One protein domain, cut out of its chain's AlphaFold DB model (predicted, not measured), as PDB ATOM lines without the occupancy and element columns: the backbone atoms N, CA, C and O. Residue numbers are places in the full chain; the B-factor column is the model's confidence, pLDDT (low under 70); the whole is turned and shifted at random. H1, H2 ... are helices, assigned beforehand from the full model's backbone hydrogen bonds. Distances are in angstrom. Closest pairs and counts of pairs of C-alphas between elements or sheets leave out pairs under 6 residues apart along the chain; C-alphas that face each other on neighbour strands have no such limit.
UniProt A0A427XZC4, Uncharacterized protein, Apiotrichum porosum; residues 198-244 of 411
ATOM      1  N   ASP A 198      -9.063   1.379  96.099       61.28
ATOM      2  CA  ASP A 198      -8.422   2.409  95.255       61.28
ATOM      3  C   ASP A 198      -6.879   2.471  95.346       61.28
ATOM      4  O   ASP A 198      -6.214   3.174  94.583       61.28
ATOM      5  N   ARG A 199      -6.291   1.748  96.303       60.84
ATOM      6  CA  ARG A 199      -4.850   1.505  96.414       60.84
ATOM      7  C   ARG A 199      -4.299   0.513  95.385       60.84
ATOM      8  O   ARG A 199      -3.117   0.573  95.095       60.84
ATOM      9  N   GLU A 200      -5.120  -0.371  94.832       63.47
ATOM     10  CA  GLU A 200      -4.730  -1.368  93.825       63.47
ATOM     11  C   GLU A 200      -5.025  -0.917  92.388       63.47
ATOM     12  O   GLU A 200      -4.446  -1.450  91.444       63.47
ATOM     13  N   THR A 201      -5.917   0.062  92.198       71.44
ATOM     14  CA  THR A 201      -6.170   0.692  90.888       71.44
ATOM     15  C   THR A 201      -5.158   1.785  90.566       71.44
ATOM     16  O   THR A 201      -4.958   2.133  89.402       71.44
ATOM     17  N   LYS A 202      -4.479   2.308  91.587       77.56
ATOM     18  CA  LYS A 202      -3.329   3.186  91.423       77.56
ATOM     19  C   LYS A 202      -2.099   2.324  91.182       77.56
ATOM     20  O   LYS A 202      -1.757   1.505  92.032       77.56
ATOM     21  N   PRO A 203      -1.417   2.466  90.038       81.06
ATOM     22  CA  PRO A 203      -0.225   1.677  89.811       81.06
ATOM     23  C   PRO A 203       0.830   2.022  90.870       81.06
ATOM     24  O   PRO A 203       0.938   3.177  91.280       81.06
ATOM     25  N   TRP A 204       1.625   1.043  91.300       72.25
ATOM     26  CA  TRP A 204       2.560   1.143  92.436       72.25
ATOM     27  C   TRP A 204       3.569   2.312  92.369       72.25
ATOM     28  O   TRP A 204       4.120   2.726  93.385       72.25
ATOM     29  N   TYR A 205       3.792   2.890  91.188       66.25
ATOM     30  CA  TYR A 205       4.615   4.090  90.972       66.25
ATOM     31  C   TYR A 205       3.887   5.424  91.233       66.25
ATOM     32  O   TYR A 205       4.518   6.480  91.306       66.25
ATOM     33  N   SER A 206       2.562   5.406  91.377       72.19
ATOM     34  CA  SER A 206       1.744   6.576  91.719       72.19
ATOM     35  C   SER A 206       1.580   6.776  93.229       72.19
ATOM     36  O   SER A 206       1.190   7.865  93.665       72.19
ATOM     37  N   ASP A 207       1.966   5.780  94.031       69.31
ATOM     38  CA  ASP A 207       2.023   5.907  95.477       69.31
ATOM     39  C   ASP A 207       3.060   6.956  95.878       69.31
ATOM     40  O   ASP A 207       4.265   6.853  95.634       69.31
ATOM     41  N   ARG A 208       2.563   7.995  96.552       62.03
ATOM     42  CA  ARG A 208       3.360   9.106  97.089       62.03
ATOM     43  C   ARG A 208       4.485   8.642  98.011       62.03
ATOM     44  O   ARG A 208       5.438   9.389  98.219       62.03
ATOM     45  N   ASP A 209       4.368   7.439  98.563       65.75
ATOM     46  CA  ASP A 209       5.345   6.864  99.477       65.75
ATOM     47  C   ASP A 209       6.561   6.255  98.787       65.75
ATOM     48  O   ASP A 209       7.626   6.224  99.401       65.75
ATOM     49  N   LEU A 210       6.441   5.891  97.507       63.47
ATOM     50  CA  LEU A 210       7.549   5.385  96.696       63.47
ATOM     51  C   LEU A 210       8.186   6.445  95.786       63.47
ATOM     52  O   LEU A 210       9.269   6.208  95.246       63.47
ATOM     53  N   LYS A 211       7.586   7.636  95.645       67.50
ATOM     54  CA  LYS A 211       8.277   8.783  95.032       67.50
ATOM     55  C   LYS A 211       9.526   9.123  95.849       67.50
ATOM     56  O   LYS A 211       9.466   9.182  97.080       67.50
ATOM     57  N   ARG A 212      10.659   9.341  95.164       62.34
ATOM     58  CA  ARG A 212      11.940   9.702  95.796       62.34
ATOM     59  C   ARG A 212      11.713  10.823  96.808       62.34
ATOM     60  O   ARG A 212      10.973  11.765  96.541       62.34
ATOM     61  N   VAL A 213      12.381  10.736  97.957       55.06
ATOM     62  CA  VAL A 213      12.304  11.739  99.038       55.06
ATOM     63  C   VAL A 213      12.562  13.161  98.511       55.06
ATOM     64  O   VAL A 213      11.964  14.119  98.992       55.06
ATOM     65  N   GLU A 214      13.375  13.283  97.461       54.97
ATOM     66  CA  GLU A 214      13.681  14.527  96.746       54.97
ATOM     67  C   GLU A 214      12.443  15.163  96.082       54.97
ATOM     68  O   GLU A 214      12.268  16.384  96.159       54.97
ATOM     69  N   ASP A 215      11.552  14.336  95.524       53.91
ATOM     70  CA  ASP A 215      10.290  14.745  94.898       53.91
ATOM     71  C   ASP A 215       9.168  14.900  95.930       53.91
ATOM     72  O   ASP A 215       8.243  15.686  95.743       53.91
ATOM     73  N   LYS A 216       9.248  14.197  97.066       59.78
ATOM     74  CA  LYS A 216       8.313  14.367  98.194       59.78
ATOM     75  C   LYS A 216       8.446  15.757  98.839       59.78
ATOM     76  O   LYS A 216       7.497  16.268  99.428       59.78
ATOM     77  N   GLU A 217       9.596  16.400  98.641       56.28
ATOM     78  CA  GLU A 217       9.896  17.794  98.971       56.28
ATOM     79  C   GLU A 217       9.674  18.761  97.779       56.28
ATOM     80  O   GLU A 217      10.397  19.744  97.616       56.28
ATOM     81  N   THR A 218       8.687  18.520  96.912       51.97
ATOM     82  CA  THR A 218       8.209  19.506  95.910       51.97
ATOM     83  C   THR A 218       6.961  20.253  96.391       51.97
ATOM     84  O   THR A 218       6.039  20.542  95.640       51.97
ATOM     85  N   GLY A 219       6.911  20.560  97.687       62.84
ATOM     86  CA  GLY A 219       6.005  21.576  98.219       62.84
ATOM     87  C   GLY A 219       6.716  22.926  98.295       62.84
ATOM     88  O   GLY A 219       7.917  22.968  98.563       62.84
ATOM     89  N   GLU A 220       5.972  24.020  98.152       62.16
ATOM     90  CA  GLU A 220       6.429  25.421  98.254       62.16
ATOM     91  C   GLU A 220       7.402  25.666  99.435       62.16
ATOM     92  O   GLU A 220       8.392  26.390  99.335       62.16
ATOM     93  N   ARG A 221       7.205  24.954 100.554       57.91
ATOM     94  CA  ARG A 221       8.068  25.001 101.747       57.91
ATOM     95  C   ARG A 221       9.492  24.467 101.532       57.91
ATOM     96  O   ARG A 221      10.434  24.940 102.174       57.91
ATOM     97  N   ALA A 222       9.662  23.464 100.684       68.12
ATOM     98  CA  ALA A 222      10.963  22.900 100.346       68.12
ATOM     99  C   ALA A 222      11.647  23.689  99.223       68.12
ATOM    100  O   ALA A 222      12.862  23.893  99.271       68.12
ATOM    101  N   GLU A 223      10.878  24.239  98.285       75.31
ATOM    102  CA  GLU A 223      11.398  25.191  97.306       75.31
ATOM    103  C   GLU A 223      11.906  26.476  97.980       75.31
ATOM    104  O   GLU A 223      13.029  26.903  97.709       75.31
ATOM    105  N   ALA A 224      11.199  26.995  98.990       75.44
ATOM    106  CA  ALA A 224      11.664  28.117  99.812       75.44
ATOM    107  C   ALA A 224      12.986  27.821 100.554       75.44
ATOM    108  O   ALA A 224      13.832  28.708 100.706       75.44
ATOM    109  N   ARG A 225      13.215  26.571 100.991       72.38
ATOM    110  CA  ARG A 225      14.510  26.151 101.567       72.38
ATOM    111  C   ARG A 225      15.620  26.131 100.519       72.38
ATOM    112  O   ARG A 225      16.730  26.577 100.808       72.38
ATOM    113  N   ARG A 226      15.337  25.644  99.306       78.75
ATOM    114  CA  ARG A 226      16.304  25.639  98.195       78.75
ATOM    115  C   ARG A 226      16.627  27.062  97.724       78.75
ATOM    116  O   ARG A 226      17.798  27.351  97.491       78.75
ATOM    117  N   ALA A 227      15.642  27.959  97.671       77.50
ATOM    118  CA  ALA A 227      15.823  29.365  97.306       77.50
ATOM    119  C   ALA A 227      16.715  30.119  98.307       77.50
ATOM    120  O   ALA A 227      17.665  30.783  97.889       77.50
ATOM    121  N   ARG A 228      16.495  29.939  99.622       76.06
ATOM    122  CA  ARG A 228      17.391  30.491 100.663       76.06
ATOM    123  C   ARG A 228      18.822  29.970 100.510       76.06
ATOM    124  O   ARG A 228      19.757  30.756 100.418       76.06
ATOM    125  N   ASN A 229      18.982  28.656 100.340       73.88
ATOM    126  CA  ASN A 229      20.298  28.036 100.152       73.88
ATOM    127  C   ASN A 229      21.011  28.457  98.854       73.88
ATOM    128  O   ASN A 229      22.236  28.363  98.782       73.88
ATOM    129  N   LYS A 230      20.279  28.871  97.812       80.56
ATOM    130  CA  LYS A 230      20.867  29.350  96.551       80.56
ATOM    131  C   LYS A 230      21.434  30.762  96.705       80.56
ATOM    132  O   LYS A 230      22.484  31.043  96.138       80.56
ATOM    133  N   TRP A 231      20.788  31.615  97.501       73.31
ATOM    134  CA  TRP A 231      21.275  32.969  97.774       73.31
ATOM    135  C   TRP A 231      22.496  32.960  98.709       73.31
ATOM    136  O   TRP A 231      23.498  33.606  98.411       73.31
ATOM    137  N   ASP A 232      22.487  32.091  99.725       71.31
ATOM    138  CA  ASP A 232      23.597  31.925 100.682       71.31
ATOM    139  C   ASP A 232      24.888  31.337 100.068       71.31
ATOM    140  O   ASP A 232      25.939  31.326 100.706       71.31
ATOM    141  N   ARG A 233      24.838  30.806  98.837       74.06
ATOM    142  CA  ARG A 233      26.021  30.271  98.133       74.06
ATOM    143  C   ARG A 233      26.796  31.322  97.345       74.06
ATOM    144  O   ARG A 233      27.954  31.073  97.024       74.06
ATOM    145  N   HIS A 234      26.170  32.448  97.013       78.69
ATOM    146  CA  HIS A 234      26.765  33.465  96.143       78.69
ATOM    147  C   HIS A 234      27.146  34.753  96.869       78.69
ATOM    148  O   HIS A 234      27.745  35.629  96.250       78.69
ATOM    149  N   ASP A 235      26.848  34.872  98.162       85.62
ATOM    150  CA  ASP A 235      27.311  36.001  98.952       85.62
ATOM    151  C   ASP A 235      28.712  35.712  99.551       85.62
ATOM    152  O   ASP A 235      28.904  34.770 100.332       85.62
ATOM    153  N   PRO A 236      29.742  36.498  99.176       87.56
ATOM    154  CA  PRO A 236      31.096  36.299  99.678       87.56
ATOM    155  C   PRO A 236      31.183  36.478 101.200       87.56
ATOM    156  O   PRO A 236      31.983  35.783 101.830       87.56
ATOM    157  N   LEU A 237      30.345  37.321 101.823       85.38
ATOM    158  CA  LEU A 237      30.359  37.503 103.278       85.38
ATOM    159  C   LEU A 237      29.821  36.282 104.027       85.38
ATOM    160  O   LEU A 237      30.414  35.869 105.025       85.38
ATOM    161  N   THR A 238      28.741  35.659 103.555       83.69
ATOM    162  CA  THR A 238      28.233  34.407 104.141       83.69
ATOM    163  C   THR A 238      29.221  33.255 103.975       83.69
ATOM    164  O   THR A 238      29.368  32.455 104.902       83.69
ATOM    165  N   SER A 239      29.981  33.203 102.874       85.94
ATOM    166  CA  SER A 239      31.064  32.218 102.708       85.94
ATOM    167  C   SER A 239      32.184  32.391 103.749       85.94
ATOM    168  O   SER A 239      32.623  31.409 104.356       85.94
ATOM    169  N   ILE A 240      32.580  33.640 104.034       91.00
ATOM    170  CA  ILE A 240      33.594  33.981 105.042       91.00
ATOM    171  C   ILE A 240      33.066  33.675 106.445       91.00
ATOM    172  O   ILE A 240      33.751  33.017 107.224       91.00
ATOM    173  N   ASN A 241      31.827  34.064 106.758       89.38
ATOM    174  CA  ASN A 241      31.198  33.772 108.048       89.38
ATOM    175  C   ASN A 241      31.058  32.266 108.286       89.38
ATOM    176  O   ASN A 241      31.294  31.794 109.397       89.38
ATOM    177  N   ARG A 242      30.749  31.488 107.243       86.62
ATOM    178  CA  ARG A 242      30.698  30.025 107.317       86.62
ATOM    179  C   ARG A 242      32.083  29.428 107.552       86.62
ATOM    180  O   ARG A 242      32.212  28.562 108.410       86.62
ATOM    181  N   ALA A 243      33.111  29.924 106.862       87.94
ATOM    182  CA  ALA A 243      34.495  29.498 107.066       87.94
ATOM    183  C   ALA A 243      35.003  29.826 108.483       87.94
ATOM    184  O   ALA A 243      35.671  28.999 109.108       87.94
ATOM    185  N   LEU A 244      34.648  30.998 109.018       91.19
ATOM    186  CA  LEU A 244      34.976  31.417 110.383       91.19
ATOM    187  C   LEU A 244      34.216  30.597 111.433       91.19
ATOM    188  O   LEU A 244      34.821  30.167 112.414       91.19
TER     189      LEU A 244
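What this domain is: This is residues 198 to 244 of the 411 residues of an uncharacterized protein of Apiotrichum porosum (UniProt A0A427XZC4). A strung-out rod of separate helices with no core: H3, the longest helix, runs along the rod, H4 is turned crosswise at one end, and the one-turn helix H1 stands at the other end, beyond the short helix H2 and a long looping link. No two of these helices touch. The printed part has 47 residues with four named helices, in the order H1, H2, H3, H4, and no named strand; the class is all helix. It is extended, with a radius of gyration of the C-alphas of 17.7 A and spans of 54 by 18 by 11 A.

Where its parts are: H3 is residues 220 to 231, 16.7 A from first to last C-alpha, beginning at C-alpha 220 at (6.429, 25.421, 98.254). H4 is residues 236 to 244, 12.4 A long, ending at C-alpha 244 at (34.976, 31.417, 110.383). H2 is residues 213 to 216, 4.9 A long. H1 is residues 198 to 201, 5.2 A long, beginning at C-alpha 198 at (-8.422, 2.409, 95.255).

How they stand to each other: H3 is apart from H4, with no C-alpha of the one within 8 A of the other. H3 is also apart from H2 and from H1. H2 is apart from H1 and from H4, and H1 is apart from H4. Residues 226 to 231, which belong to H3, stand free. Residues 200 to 206 stand free, and so do residues 233 to 241, of which 236 to 241 belong to H4. In H3 and H4 every O i to N i+4 pair is within hydrogen-bond range. H1 and H2 are too short for such a pair; of the one O i to N i+3 pair in each, that of H2 is within range and that of H1 is not.

The domain as a whole: The C-alphas of Thr 201 and Leu 244 are the two farthest apart, 54.9 A. The printed part has no cut. The link from H1 to H2, 11 residues, is long; those from H2 to H3 and from H3 to H4, of 3 and 4 residues, are tight. The mean pLDDT of the printed part is 71.9, and it is under 70 at residues 198 to 200, residue 205 and residues 207 to 222.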